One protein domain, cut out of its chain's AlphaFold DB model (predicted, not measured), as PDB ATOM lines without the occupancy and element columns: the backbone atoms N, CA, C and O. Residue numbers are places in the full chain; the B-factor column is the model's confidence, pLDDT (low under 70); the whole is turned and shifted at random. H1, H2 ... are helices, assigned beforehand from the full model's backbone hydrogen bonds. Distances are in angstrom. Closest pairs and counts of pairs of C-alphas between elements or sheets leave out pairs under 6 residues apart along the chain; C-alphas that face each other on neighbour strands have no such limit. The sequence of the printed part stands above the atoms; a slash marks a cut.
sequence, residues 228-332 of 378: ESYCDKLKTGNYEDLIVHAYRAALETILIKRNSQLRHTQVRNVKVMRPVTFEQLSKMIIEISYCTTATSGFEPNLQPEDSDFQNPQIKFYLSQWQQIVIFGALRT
ATOM      1  N   GLU A 228     -63.358 -14.487 114.961       90.50
ATOM      2  CA  GLU A 228     -64.703 -14.583 114.401       90.50
ATOM      3  C   GLU A 228     -64.660 -14.670 112.871       90.50
ATOM      4  O   GLU A 228     -65.294 -15.554 112.297       90.50
ATOM      5  N   SER A 229     -63.831 -13.847 112.217       88.44
ATOM      6  CA  SER A 229     -63.643 -13.896 110.759       88.44
ATOM      7  C   SER A 229     -63.061 -15.238 110.306       88.44
ATOM      8  O   SER A 229     -63.523 -15.825 109.325       88.44
ATOM      9  N   TYR A 230     -62.084 -15.767 111.050       89.25
ATOM     10  CA  TYR A 230     -61.519 -17.089 110.790       89.25
ATOM     11  C   TYR A 230     -62.581 -18.193 110.912       89.25
ATOM     12  O   TYR A 230     -62.737 -19.018 110.010       89.25
ATOM     13  N   CYS A 231     -63.367 -18.177 111.993       89.19
ATOM     14  CA  CYS A 231     -64.463 -19.122 112.207       89.19
ATOM     15  C   CYS A 231     -65.526 -19.042 111.106       89.19
ATOM     16  O   CYS A 231     -66.020 -20.075 110.655       89.19
ATOM     17  N   ASP A 232     -65.890 -17.834 110.680       90.94
ATOM     18  CA  ASP A 232     -66.924 -17.623 109.672       90.94
ATOM     19  C   ASP A 232     -66.465 -18.154 108.302       90.94
ATOM     20  O   ASP A 232     -67.242 -18.827 107.621       90.94
ATOM     21  N   LYS A 233     -65.182 -17.997 107.938       89.44
ATOM     22  CA  LYS A 233     -64.600 -18.634 106.738       89.44
ATOM     23  C   LYS A 233     -64.676 -20.160 106.787       89.44
ATOM     24  O   LYS A 233     -65.058 -20.780 105.798       89.44
ATOM     25  N   LEU A 234     -64.360 -20.770 107.933       89.94
ATOM     26  CA  LEU A 234     -64.471 -22.223 108.102       89.94
ATOM     27  C   LEU A 234     -65.922 -22.707 107.962       89.94
ATOM     28  O   LEU A 234     -66.176 -23.687 107.265       89.94
ATOM     29  N   LYS A 235     -66.877 -22.016 108.597       88.94
ATOM     30  CA  LYS A 235     -68.303 -22.390 108.582       88.94
ATOM     31  C   LYS A 235     -68.951 -22.237 107.211       88.94
ATOM     32  O   LYS A 235     -69.809 -23.035 106.856       88.94
ATOM     33  N   THR A 236     -68.564 -21.206 106.463       89.62
ATOM     34  CA  THR A 236     -69.142 -20.890 105.148       89.62
ATOM     35  C   THR A 236     -68.496 -21.663 103.998       89.62
ATOM     36  O   THR A 236     -68.910 -21.498 102.856       89.62
ATOM     37  N   GLY A 237     -67.486 -22.499 104.267       84.56
ATOM     38  CA  GLY A 237     -66.737 -23.212 103.227       84.56
ATOM     39  C   GLY A 237     -65.691 -22.350 102.507       84.56
ATOM     40  O   GLY A 237     -64.925 -22.869 101.705       84.56
ATOM     41  N   ASN A 238     -65.572 -21.067 102.856       84.38
ATOM     42  CA  ASN A 238     -64.591 -20.122 102.307       84.38
ATOM     43  C   ASN A 238     -63.196 -20.256 102.959       84.38
ATOM     44  O   ASN A 238     -62.428 -19.297 103.045       84.38
ATOM     45  N   TYR A 239     -62.849 -21.446 103.462       82.25
ATOM     46  CA  TYR A 239     -61.562 -21.714 104.120       82.25
ATOM     47  C   TYR A 239     -60.390 -21.780 103.137       82.25
ATOM     48  O   TYR A 239     -59.227 -21.789 103.527       82.25
ATOM     49  N   GLU A 240     -60.692 -21.827 101.850       81.38
ATOM     50  CA  GLU A 240     -59.746 -21.839 100.749       81.38
ATOM     51  C   GLU A 240     -58.819 -20.612 100.716       81.38
ATOM     52  O   GLU A 240     -57.645 -20.743 100.355       81.38
ATOM     53  N   ASP A 241     -59.301 -19.453 101.165       83.00
ATOM     54  CA  ASP A 241     -58.511 -18.224 101.311       83.00
ATOM     55  C   ASP A 241     -57.452 -18.330 102.415       83.00
ATOM     56  O   ASP A 241     -56.470 -17.586 102.427       83.00
ATOM     57  N   LEU A 242     -57.621 -19.268 103.354       87.44
ATOM     58  CA  LEU A 242     -56.692 -19.472 104.467       87.44
ATOM     59  C   LEU A 242     -55.359 -20.084 104.013       87.44
ATOM     60  O   LEU A 242     -54.406 -20.103 104.794       87.44
ATOM     61  N   ILE A 243     -55.240 -20.498 102.743       86.81
ATOM     62  CA  ILE A 243     -53.957 -20.861 102.119       86.81
ATOM     63  C   ILE A 243     -52.924 -19.729 102.213       86.81
ATOM     64  O   ILE A 243     -51.725 -19.995 102.253       86.81
ATOM     65  N   VAL A 244     -53.372 -18.475 102.353       87.62
ATOM     66  CA  VAL A 244     -52.495 -17.322 102.591       87.62
ATOM     67  C   VAL A 244     -51.564 -17.520 103.792       87.62
ATOM     68  O   VAL A 244     -50.424 -17.061 103.767       87.62
ATOM     69  N   HIS A 245     -51.997 -18.253 104.823       89.12
ATOM     70  CA  HIS A 245     -51.154 -18.565 105.978       89.12
ATOM     71  C   HIS A 245     -50.009 -19.519 105.613       89.12
ATOM     72  O   HIS A 245     -48.901 -19.361 106.122       89.12
ATOM     73  N   ALA A 246     -50.244 -20.458 104.690       90.25
ATOM     74  CA  ALA A 246     -49.194 -21.313 104.143       90.25
ATOM     75  C   ALA A 246     -48.203 -20.504 103.300       90.25
ATOM     76  O   ALA A 246     -46.995 -20.667 103.462       90.25
ATOM     77  N   TYR A 247     -48.696 -19.574 102.474       90.94
ATOM     78  CA  TYR A 247     -47.833 -18.670 101.710       90.94
ATOM     79  C   TYR A 247     -46.978 -17.779 102.616       90.94
ATOM     80  O   TYR A 247     -45.781 -17.650 102.382       90.94
ATOM     81  N   ARG A 248     -47.548 -17.211 103.691       90.94
ATOM     82  CA  ARG A 248     -46.784 -16.454 104.702       90.94
ATOM     83  C   ARG A 248     -45.689 -17.302 105.352       90.94
ATOM     84  O   ARG A 248     -44.557 -16.842 105.431       90.94
ATOM     85  N   ALA A 249     -46.009 -18.521 105.788       90.88
ATOM     86  CA  ALA A 249     -45.051 -19.396 106.463       90.88
ATOM     87  C   ALA A 249     -43.916 -19.862 105.530       90.88
ATOM     88  O   ALA A 249     -42.743 -19.882 105.915       90.88
ATOM     89  N   ALA A 250     -44.249 -20.201 104.280       92.56
ATOM     90  CA  ALA A 250     -43.263 -20.541 103.259       92.56
ATOM     91  C   ALA A 250     -42.362 -19.341 102.928       92.56
ATOM     92  O   ALA A 250     -41.141 -19.490 102.887       92.56
ATOM     93  N   LEU A 251     -42.946 -18.147 102.777       93.25
ATOM     94  CA  LEU A 251     -42.201 -16.912 102.550       93.25
ATOM     95  C   LEU A 251     -41.225 -16.623 103.695       93.25
ATOM     96  O   LEU A 251     -40.053 -16.375 103.438       93.25
ATOM     97  N   GLU A 252     -41.667 -16.709 104.951       93.50
ATOM     98  CA  GLU A 252     -40.785 -16.507 106.107       93.50
ATOM     99  C   GLU A 252     -39.610 -17.501 106.105       93.50
ATOM    100  O   GLU A 252     -38.474 -17.117 106.378       93.50
ATOM    101  N   THR A 253     -39.843 -18.755 105.701       93.69
ATOM    102  CA  THR A 253     -38.773 -19.757 105.550       93.69
ATOM    103  C   THR A 253     -37.738 -19.340 104.497       93.69
ATOM    104  O   THR A 253     -36.536 -19.465 104.736       93.69
ATOM    105  N   ILE A 254     -38.190 -18.830 103.346       93.81
ATOM    106  CA  ILE A 254     -37.312 -18.340 102.270       93.81
ATOM    107  C   ILE A 254     -36.497 -17.138 102.761       93.81
ATOM    108  O   ILE A 254     -35.274 -17.119 102.620       93.81
ATOM    109  N   LEU A 255     -37.157 -16.165 103.395       94.38
ATOM    110  CA  LEU A 255     -36.520 -14.943 103.887       94.38
ATOM    111  C   LEU A 255     -35.452 -15.242 104.946       94.38
ATOM    112  O   LEU A 255     -34.334 -14.747 104.832       94.38
ATOM    113  N   ILE A 256     -35.750 -16.106 105.924       94.19
ATOM    114  CA  ILE A 256     -34.794 -16.500 106.975       94.19
ATOM    115  C   ILE A 256     -33.567 -17.198 106.379       94.19
ATOM    116  O   ILE A 256     -32.452 -16.988 106.857       94.19
ATOM    117  N   LYS A 257     -33.756 -18.022 105.338       91.69
ATOM    118  CA  LYS A 257     -32.651 -18.699 104.649       91.69
ATOM    119  C   LYS A 257     -31.733 -17.705 103.932       91.69
ATOM    120  O   LYS A 257     -30.525 -17.926 103.903       91.69
ATOM    121  N   ARG A 258     -32.293 -16.632 103.363       89.94
ATOM    122  CA  ARG A 258     -31.526 -15.561 102.705       89.94
ATOM    123  C   ARG A 258     -30.807 -14.675 103.719       89.94
ATOM    124  O   ARG A 258     -29.622 -14.402 103.563       89.94
ATOM    125  N   ASN A 259     -31.507 -14.247 104.763       92.00
ATOM    126  CA  ASN A 259     -30.935 -13.475 105.856       92.00
ATOM    127  C   ASN A 259     -31.695 -13.765 107.159       92.00
ATOM    128  O   ASN A 259     -32.876 -13.449 107.295       92.00
ATOM    129  N   SER A 260     -30.988 -14.311 108.151       91.62
ATOM    130  CA  SER A 260     -31.561 -14.653 109.460       91.62
ATOM    131  C   SER A 260     -32.201 -13.468 110.201       91.62
ATOM    132  O   SER A 260     -33.111 -13.685 111.002       91.62
ATOM    133  N   GLN A 261     -31.786 -12.232 109.895       92.06
ATOM    134  CA  GLN A 261     -32.355 -11.002 110.454       92.06
ATOM    135  C   GLN A 261     -33.750 -10.678 109.902       92.06
ATOM    136  O   GLN A 261     -34.475  -9.907 110.519       92.06
ATOM    137  N   LEU A 262     -34.159 -11.283 108.779       90.06
ATOM    138  CA  LEU A 262     -35.489 -11.072 108.192       90.06
ATOM    139  C   LEU A 262     -36.605 -11.842 108.908       90.06
ATOM    140  O   LEU A 262     -37.780 -11.707 108.559       90.06
ATOM    141  N   ARG A 263     -36.266 -12.653 109.917       89.62
ATOM    142  CA  ARG A 263     -37.251 -13.323 110.770       89.62
ATOM    143  C   ARG A 263     -38.225 -12.294 111.351       89.62
ATOM    144  O   ARG A 263     -37.792 -11.274 111.878       89.62
ATOM    145  N   HIS A 264     -39.527 -12.574 111.263       85.31
ATOM    146  CA  HIS A 264     -40.596 -11.692 111.755       85.31
ATOM    147  C   HIS A 264     -40.609 -10.269 111.164       85.31
ATOM    148  O   HIS A 264     -41.293  -9.390 111.686       85.31
ATOM    149  N   THR A 265     -39.893 -10.025 110.061       86.88
ATOM    150  CA  THR A 265     -39.928  -8.725 109.385       86.88
ATOM    151  C   THR A 265     -41.297  -8.498 108.750       86.88
ATOM    152  O   THR A 265     -41.905  -9.409 108.181       86.88
ATOM    153  N   GLN A 266     -41.787  -7.262 108.834       87.56
ATOM    154  CA  GLN A 266     -43.067  -6.894 108.255       87.56
ATOM    155  C   GLN A 266     -43.031  -7.010 106.727       87.56
ATOM    156  O   GLN A 266     -42.153  -6.486 106.048       87.56
ATOM    157  N   VAL A 267     -44.048  -7.671 106.185       90.38
ATOM    158  CA  VAL A 267     -44.284  -7.847 104.750       90.38
ATOM    159  C   VAL A 267     -45.630  -7.234 104.386       90.38
ATOM    160  O   VAL A 267     -46.537  -7.153 105.220       90.38
ATOM    161  N   ARG A 268     -45.799  -6.810 103.130       87.25
ATOM    162  CA  ARG A 268     -47.047  -6.174 102.683       87.25
ATOM    163  C   ARG A 268     -48.229  -7.128 102.813       87.25
ATOM    164  O   ARG A 268     -48.086  -8.343 102.648       87.25
ATOM    165  N   ASN A 269     -49.408  -6.584 103.104       84.38
ATOM    166  CA  ASN A 269     -50.660  -7.338 103.088       84.38
ATOM    167  C   ASN A 269     -51.078  -7.623 101.647       84.38
ATOM    168  O   ASN A 269     -51.267  -6.700 100.861       84.38
ATOM    169  N   VAL A 270     -51.220  -8.905 101.314       84.44
ATOM    170  CA  VAL A 270     -51.581  -9.353  99.970       84.44
ATOM    171  C   VAL A 270     -52.908 -10.088 100.045       84.44
ATOM    172  O   VAL A 270     -53.052 -11.069 100.777       84.44
ATOM    173  N   LYS A 271     -53.890  -9.607  99.284       80.25
ATOM    174  CA  LYS A 271     -55.168 -10.293  99.130       80.25
ATOM    175  C   LYS A 271     -54.980 -11.416  98.118       80.25
ATOM    176  O   LYS A 271     -54.741 -11.155  96.943       80.25
ATOM    177  N   VAL A 272     -55.080 -12.660  98.573       73.81
ATOM    178  CA  VAL A 272     -55.069 -13.815  97.672       73.81
ATOM    179  C   VAL A 272     -56.423 -13.854  96.974       73.81
ATOM    180  O   VAL A 272     -57.427 -14.195  97.590       73.81
ATOM    181  N   MET A 273     -56.468 -13.441  95.710       63.38
ATOM    182  CA  MET A 273     -57.653 -13.605  94.871       63.38
ATOM    183  C   MET A 273     -57.489 -14.890  94.071       63.38
ATOM    184  O   MET A 273     -56.563 -15.009  93.269       63.38
ATOM    185  N   ARG A 274     -58.377 -15.862  94.288       61.94
ATOM    186  CA  ARG A 274     -58.485 -16.995  93.369       61.94
ATOM    187  C   ARG A 274     -59.170 -16.504  92.090       61.94
ATOM    188  O   ARG A 274     -60.196 -15.829  92.193       61.94
ATOM    189  N   PRO A 275     -58.636 -16.799  90.895       52.31
ATOM    190  CA  PRO A 275     -59.340 -16.499  89.658       52.31
ATOM    191  C   PRO A 275     -60.672 -17.251  89.644       52.31
ATOM    192  O   PRO A 275     -60.699 -18.455  89.895       52.31
ATOM    193  N   VAL A 276     -61.768 -16.551  89.347       45.88
ATOM    194  CA  VAL A 276     -63.107 -17.162  89.284       45.88
ATOM    195  C   VAL A 276     -63.276 -18.008  88.016       45.88
ATOM    196  O   VAL A 276     -64.072 -18.934  88.004       45.88
ATOM    197  N   THR A 277     -62.487 -17.778  86.969       48.72
ATOM    198  CA  THR A 277     -62.602 -18.513  85.702       48.72
ATOM    199  C   THR A 277     -61.326 -18.339  84.890       48.72
ATOM    200  O   THR A 277     -61.181 -17.352  84.182       48.72
ATOM    201  N   PHE A 278     -60.388 -19.265  85.035       47.31
ATOM    202  CA  PHE A 278     -59.498 -19.742  83.976       47.31
ATOM    203  C   PHE A 278     -58.839 -20.982  84.573       47.31
ATOM    204  O   PHE A 278     -57.975 -20.889  85.450       47.31
ATOM    205  N   GLU A 279     -59.308 -22.161  84.165       52.75
ATOM    206  CA  GLU A 279     -58.487 -23.361  84.281       52.75
ATOM    207  C   GLU A 279     -57.106 -23.001  83.709       52.75
ATOM    208  O   GLU A 279     -57.045 -22.496  82.593       52.75
ATOM    209  N   GLN A 280     -56.027 -23.246  84.466       46.69
ATOM    210  CA  GLN A 280     -54.607 -23.132  84.058       46.69
ATOM    211  C   GLN A 280     -53.779 -21.910  84.511       46.69
ATOM    212  O   GLN A 280     -52.693 -21.705  83.969       46.69
ATOM    213  N   LEU A 281     -54.127 -21.162  85.564       55.00
ATOM    214  CA  LEU A 281     -53.038 -20.527  86.333       55.00
ATOM    215  C   LEU A 281     -52.378 -21.600  87.206       55.00
ATOM    216  O   LEU A 281     -53.017 -22.184  88.083       55.00
ATOM    217  N   SER A 282     -51.106 -21.915  86.935       66.44
ATOM    218  CA  SER A 282     -50.372 -22.885  87.748       66.44
ATOM    219  C   SER A 282     -50.281 -22.358  89.186       66.44
ATOM    220  O   SER A 282     -50.060 -21.168  89.406       66.44
ATOM    221  N   LYS A 283     -50.467 -23.234  90.184       72.81
ATOM    222  CA  LYS A 283     -50.383 -22.872  91.617       72.81
ATOM    223  C   LYS A 283     -49.109 -22.076  91.937       72.81
ATOM    224  O   LYS A 283     -49.158 -21.103  92.680       72.81
ATOM    225  N   MET A 284     -48.022 -22.424  91.252       73.12
ATOM    226  CA  MET A 284     -46.732 -21.748  91.300       73.12
ATOM    227  C   MET A 284     -46.793 -20.264  90.894       73.12
ATOM    228  O   MET A 284     -46.163 -19.438  91.541       73.12
ATOM    229  N   ILE A 285     -47.569 -19.885  89.870       76.62
ATOM    230  CA  ILE A 285     -47.709 -18.472  89.464       76.62
ATOM    231  C   ILE A 285     -48.390 -17.653  90.568       76.62
ATOM    232  O   ILE A 285     -47.982 -16.525  90.839       76.62
ATOM    233  N   ILE A 286     -49.400 -18.220  91.235       79.00
ATOM    234  CA  ILE A 286     -50.090 -17.561  92.355       79.00
ATOM    235  C   ILE A 286     -49.130 -17.397  93.542       79.00
ATOM    236  O   ILE A 286     -49.085 -16.332  94.155       79.00
ATOM    237  N   GLU A 287     -48.339 -18.430  93.837       80.25
ATOM    238  CA  GLU A 287     -47.320 -18.423  94.895       80.25
ATOM    239  C   GLU A 287     -46.247 -17.350  94.659       80.25
ATOM    240  O   GLU A 287     -45.959 -16.560  95.563       80.25
ATOM    241  N   ILE A 288     -45.708 -17.283  93.436       80.19
ATOM    242  CA  ILE A 288     -44.724 -16.277  93.021       80.19
ATOM    243  C   ILE A 288     -45.341 -14.881  93.127       80.19
ATOM    244  O   ILE A 288     -44.809 -14.027  93.831       80.19
ATOM    245  N   SER A 289     -46.510 -14.668  92.512       84.56
ATOM    246  CA  SER A 289     -47.205 -13.374  92.525       84.56
ATOM    247  C   SER A 289     -47.463 -12.873  93.948       84.56
ATOM    248  O   SER A 289     -47.230 -11.696  94.251       84.56
ATOM    249  N   TYR A 290     -47.883 -13.772  94.843       88.81
ATOM    250  CA  TYR A 290     -48.077 -13.455  96.249       88.81
ATOM    251  C   TYR A 290     -46.782 -12.966  96.901       88.81
ATOM    252  O   TYR A 290     -46.768 -11.902  97.519       88.81
ATOM    253  N   CYS A 291     -45.699 -13.731  96.757       87.44
ATOM    254  CA  CYS A 291     -44.424 -13.437  97.397       87.44
ATOM    255  C   CYS A 291     -43.805 -12.145  96.863       87.44
ATOM    256  O   CYS A 291     -43.454 -11.287  97.666       87.44
ATOM    257  N   THR A 292     -43.777 -11.954  95.542       85.81
ATOM    258  CA  THR A 292     -43.293 -10.718  94.910       85.81
ATOM    259  C   THR A 292     -44.063  -9.500  95.414       85.81
ATOM    260  O   THR A 292     -43.469  -8.482  95.762       85.81
ATOM    261  N   THR A 293     -45.392  -9.602  95.529       89.44
ATOM    262  CA  THR A 293     -46.218  -8.507  96.063       89.44
ATOM    263  C   THR A 293     -45.936  -8.269  97.551       89.44
ATOM    264  O   THR A 293     -45.836  -7.124  97.994       89.44
ATOM    265  N   ALA A 294     -45.785  -9.341  98.333       90.38
ATOM    266  CA  ALA A 294     -45.520  -9.272  99.767       90.38
ATOM    267  C   ALA A 294     -44.158  -8.632 100.085       90.38
ATOM    268  O   ALA A 294     -44.045  -7.933 101.095       90.38
ATOM    269  N   THR A 295     -43.154  -8.842  99.228       92.69
ATOM    270  CA  THR A 295     -41.772  -8.368  99.406       92.69
ATOM    271  C   THR A 295     -41.400  -7.203  98.498       92.69
ATOM    272  O   THR A 295     -40.230  -6.857  98.407       92.69
ATOM    273  N   SER A 296     -42.362  -6.547  97.844       90.75
ATOM    274  CA  SER A 296     -42.071  -5.499  96.852       90.75
ATOM    275  C   SER A 296     -41.381  -4.248  97.426       90.75
ATOM    276  O   SER A 296     -41.023  -3.352  96.673       90.75
ATOM    277  N   GLY A 297     -41.294  -4.128  98.754       89.38
ATOM    278  CA  GLY A 297     -40.561  -3.061  99.442       89.38
ATOM    279  C   GLY A 297     -39.169  -3.475  99.922       89.38
ATOM    280  O   GLY A 297     -38.527  -2.687 100.602       89.38
ATOM    281  N   PHE A 298     -38.735  -4.707  99.650       92.06
ATOM    282  CA  PHE A 298     -37.423  -5.207 100.059       92.06
ATOM    283  C   PHE A 298     -36.404  -4.964  98.947       92.06
ATOM    284  O   PHE A 298     -36.765  -4.925  97.767       92.06
ATOM    285  N   GLU A 299     -35.127  -4.880  99.320       91.56
ATOM    286  CA  GLU A 299     -34.029  -4.866  98.354       91.56
ATOM    287  C   GLU A 299     -34.107  -6.088  97.420       91.56
ATOM    288  O   GLU A 299     -34.427  -7.187  97.892       91.56
ATOM    289  N   PRO A 300     -33.821  -5.945  96.112       89.50
ATOM    290  CA  PRO A 300     -34.028  -7.014  95.132       89.50
ATOM    291  C   PRO A 300     -33.357  -8.348  95.488       89.50
ATOM    292  O   PRO A 300     -33.935  -9.406  95.266       89.50
ATOM    293  N   ASN A 301     -32.171  -8.318  96.098       89.06
ATOM    294  CA  ASN A 301     -31.430  -9.513  96.520       89.06
ATOM    295  C   ASN A 301     -32.070 -10.262  97.709       89.06
ATOM    296  O   ASN A 301     -31.744 -11.425  97.962       89.06
ATOM    297  N   LEU A 302     -32.963  -9.603  98.450       89.75
ATOM    298  CA  LEU A 302     -33.698 -10.179  99.577       89.75
ATOM    299  C   LEU A 302     -35.075 -10.718  99.167       89.75
ATOM    300  O   LEU A 302     -35.721 -11.395  99.970       89.75
ATOM    301  N   GLN A 303     -35.533 -10.435  97.945       91.50
ATOM    302  CA  GLN A 303     -36.806 -10.938  97.437       91.50
ATOM    303  C   GLN A 303     -36.690 -12.418  97.012       91.50
ATOM    304  O   GLN A 303     -35.612 -12.861  96.612       91.50
ATOM    305  N   PRO A 304     -37.779 -13.206  97.103       90.56
ATOM    306  CA  PRO A 304     -37.810 -14.576  96.593       90.56
ATOM    307  C   PRO A 304     -37.611 -14.643  95.076       90.56
ATOM    308  O   PRO A 304     -38.124 -13.799  94.342       90.56
ATOM    309  N   GLU A 305     -36.938 -15.692  94.612       90.38
ATOM    310  CA  GLU A 305     -36.700 -15.969  93.190       90.38
ATOM    311  C   GLU A 305     -37.402 -17.263  92.757       90.38
ATOM    312  O   GLU A 305     -37.731 -18.111  93.584       90.38
ATOM    313  N   ASP A 306     -37.562 -17.475  91.449       86.94
ATOM    314  CA  ASP A 306     -38.208 -18.673  90.885       86.94
ATOM    315  C   ASP A 306     -37.607 -19.992  91.406       86.94
ATOM    316  O   ASP A 306     -38.319 -20.979  91.615       86.94
ATOM    317  N   SER A 307     -36.295 -20.010  91.663       89.62
ATOM    318  CA  SER A 307     -35.577 -21.169  92.205       89.62
ATOM    319  C   SER A 307     -36.045 -21.559  93.617       89.62
ATOM    320  O   SER A 307     -36.083 -22.752  93.938       89.62
ATOM    321  N   ASP A 308     -36.489 -20.596  94.435       90.31
ATOM    322  CA  ASP A 308     -37.025 -20.846  95.776       90.31
ATOM    323  C   ASP A 308     -38.332 -21.644  95.712       90.31
ATOM    324  O   ASP A 308     -38.556 -22.542  96.524       90.31
ATOM    325  N   PHE A 309     -39.164 -21.386  94.701       85.50
ATOM    326  CA  PHE A 309     -40.424 -22.104  94.479       85.50
ATOM    327  C   PHE A 309     -40.216 -23.477  93.841       85.50
ATOM    328  O   PHE A 309     -41.087 -24.343  93.938       85.50
ATOM    329  N   GLN A 310     -39.051 -23.729  93.232       88.12
ATOM    330  CA  GLN A 310     -38.671 -25.068  92.780       88.12
ATOM    331  C   GLN A 310     -38.168 -25.969  93.912       88.12
ATOM    332  O   GLN A 310     -38.153 -27.191  93.741       88.12
ATOM    333  N   ASN A 311     -37.823 -25.401  95.071       90.88
ATOM    334  CA  ASN A 311     -37.332 -26.146  96.223       90.88
ATOM    335  C   ASN A 311     -38.367 -27.198  96.696       90.88
ATOM    336  O   ASN A 311     -39.479 -26.829  97.096       90.88
ATOM    337  N   PRO A 312     -38.015 -28.502  96.723       93.25
ATOM    338  CA  PRO A 312     -38.923 -29.568  97.150       93.25
ATOM    339  C   PRO A 312     -39.497 -29.371  98.556       93.25
ATOM    340  O   PRO A 312     -40.647 -29.725  98.803       93.25
ATOM    341  N   GLN A 313     -38.729 -28.772  99.470       92.88
ATOM    342  CA  GLN A 313     -39.171 -28.509 100.838       92.88
ATOM    343  C   GLN A 313     -40.245 -27.416 100.893       92.88
ATOM    344  O   GLN A 313     -41.226 -27.561 101.616       92.88
ATOM    345  N   ILE A 314     -40.106 -26.355 100.087       91.38
ATOM    346  CA  ILE A 314     -41.116 -25.292  99.979       91.38
ATOM    347  C   ILE A 314     -42.402 -25.851  99.363       91.38
ATOM    348  O   ILE A 314     -43.479 -25.672  99.929       91.38
ATOM    349  N   LYS A 315     -42.291 -26.627  98.275       90.62
ATOM    350  CA  LYS A 315     -43.438 -27.331  97.672       90.62
ATOM    351  C   LYS A 315     -44.128 -28.260  98.670       90.62
ATOM    352  O   LYS A 315     -45.357 -28.294  98.736       90.62
ATOM    353  N   PHE A 316     -43.349 -28.987  99.472       92.19
ATOM    354  CA  PHE A 316     -43.882 -29.835 100.531       92.19
ATOM    355  C   PHE A 316     -44.659 -29.008 101.561       92.19
ATOM    356  O   PHE A 316     -45.821 -29.319 101.803       92.19
ATOM    357  N   TYR A 317     -44.100 -27.924 102.103       90.31
ATOM    358  CA  TYR A 317     -44.807 -27.071 103.068       90.31
ATOM    359  C   TYR A 317     -46.112 -26.493 102.515       90.31
ATOM    360  O   TYR A 317     -47.140 -26.543 103.190       90.31
ATOM    361  N   LEU A 318     -46.104 -26.020 101.268       89.50
ATOM    362  CA  LEU A 318     -47.298 -25.494 100.604       89.50
ATOM    363  C   LEU A 318     -48.368 -26.573 100.380       89.50
ATOM    364  O   LEU A 318     -49.562 -26.298 100.508       89.50
ATOM    365  N   SER A 319     -47.964 -27.823 100.126       89.62
ATOM    366  CA  SER A 319     -48.901 -28.953 100.030       89.62
ATOM    367  C   SER A 319     -49.629 -29.243 101.349       89.62
ATOM    368  O   SER A 319     -50.740 -29.767 101.325       89.62
ATOM    369  N   GLN A 320     -49.038 -28.854 102.488       92.62
ATOM    370  CA  GLN A 320     -49.589 -29.057 103.829       92.62
ATOM    371  C   GLN A 320     -50.483 -27.892 104.303       92.62
ATOM    372  O   GLN A 320     -50.714 -27.711 105.501       92.62
ATOM    373  N   TRP A 321     -50.991 -27.057 103.391       90.38
ATOM    374  CA  TRP A 321     -51.775 -25.877 103.767       90.38
ATOM    375  C   TRP A 321     -53.024 -26.220 104.600       90.38
ATOM    376  O   TRP A 321     -53.391 -25.458 105.491       90.38
ATOM    377  N   GLN A 322     -53.653 -27.379 104.379       90.81
ATOM    378  CA  GLN A 322     -54.814 -27.814 105.167       90.81
ATOM    379  C   GLN A 322     -54.437 -28.114 106.623       90.81
ATOM    380  O   GLN A 322     -55.191 -27.802 107.540       90.81
ATOM    381  N   GLN A 323     -53.247 -28.668 106.852       92.38
ATOM    382  CA  GLN A 323     -52.691 -28.908 108.180       92.38
ATOM    383  C   GLN A 323     -52.422 -27.576 108.890       92.38
ATOM    384  O   GLN A 323     -52.697 -27.459 110.082       92.38
ATOM    385  N   ILE A 324     -51.977 -26.549 108.155       91.00
ATOM    386  CA  ILE A 324     -51.830 -25.179 108.676       91.00
ATOM    387  C   ILE A 324     -53.192 -24.592 109.067       91.00
ATOM    388  O   ILE A 324     -53.295 -23.945 110.108       91.00
ATOM    389  N   VAL A 325     -54.254 -24.858 108.300       90.44
ATOM    390  CA  VAL A 325     -55.625 -24.455 108.662       90.44
ATOM    391  C   VAL A 325     -56.108 -25.177 109.925       90.44
ATOM    392  O   VAL A 325     -56.636 -24.540 110.832       90.44
ATOM    393  N   ILE A 326     -55.880 -26.488 110.050       90.62
ATOM    394  CA  ILE A 326     -56.232 -27.242 111.267       90.62
ATOM    395  C   ILE A 326     -55.470 -26.693 112.480       90.62
ATOM    396  O   ILE A 326     -56.060 -26.448 113.533       90.62
ATOM    397  N   PHE A 327     -54.169 -26.450 112.330       91.00
ATOM    398  CA  PHE A 327     -53.347 -25.846 113.373       91.00
ATOM    399  C   PHE A 327     -53.835 -24.438 113.743       91.00
ATOM    400  O   PHE A 327     -53.942 -24.116 114.925       91.00
ATOM    401  N   GLY A 328     -54.205 -23.621 112.754       90.25
ATOM    402  CA  GLY A 328     -54.810 -22.306 112.957       90.25
ATOM    403  C   GLY A 328     -56.131 -22.371 113.724       90.25
ATOM    404  O   GLY A 328     -56.345 -21.581 114.641       90.25
ATOM    405  N   ALA A 329     -56.985 -23.358 113.440       90.00
ATOM    406  CA  ALA A 329     -58.222 -23.590 114.186       90.00
ATOM    407  C   ALA A 329     -57.958 -23.958 115.661       90.00
ATOM    408  O   ALA A 329     -58.632 -23.460 116.562       90.00
ATOM    409  N   LEU A 330     -56.944 -24.787 115.931       90.25
ATOM    410  CA  LEU A 330     -56.543 -25.126 117.302       90.25
ATOM    411  C   LEU A 330     -55.939 -23.923 118.039       90.25
ATOM    412  O   LEU A 330     -56.233 -23.708 119.213       90.25
ATOM    413  N   ARG A 331     -55.128 -23.109 117.353       91.44
ATOM    414  CA  ARG A 331     -54.560 -21.872 117.907       91.44
ATOM    415  C   ARG A 331     -55.645 -20.852 118.248       91.44
ATOM    416  O   ARG A 331     -55.656 -20.324 119.354       91.44
ATOM    417  N   THR A 332     -56.574 -20.608 117.327       89.88
ATOM    418  CA  THR A 332     -57.682 -19.656 117.521       89.88
ATOM    419  C   THR A 332     -58.660 -20.101 118.605       89.88
ATOM    420  O   THR A 332     -59.238 -19.250 119.269       89.88
TER     421      THR A 332
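Overview. This is residues 228 to 332 of the 378 residues of a protein of Solenopsis invicta (UniProt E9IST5). Helix H2 is a middle beam; H3 and H6 cross it and H5 runs back beside it. Residues 276 to 282 stick out. The all-helix printed part has 105 residues with six named helices, H1 to H6, and is compact: radius of gyration of the C-alphas 14.2 A, spans 41 by 34 by 26 A.

Along the chain. H1, residues 228 to 235, begins at C-alpha (-64.703, -14.583, 114.401). H2, 238 to 258, is 33.4 A long; H3 is 283 to 294, H4 306 to 310, H5 312 to 319, and H6 321 to 332, ending at (-57.682, -19.656, 117.521).

Arrangement. The hub, H2, touches H3 at a steep tilt of 66 degrees; closest C-alphas 251 and 291, 6.6 A. It touches H5 at a shallow tilt of 23 degrees; closest 246 and 318, 5.8 A. It touches H6 about perpendicular, 81 degrees; closest 246 and 321, 5.3 A. In H2, 12 of 17 O i to N i+4 pairs are within hydrogen-bond range; elsewhere every pair.

Size, cuts and confidence. The printed part has no cut. Links H2 to H3 and H3 to H4 are long; residues 273 to 282 have pLDDT under 70.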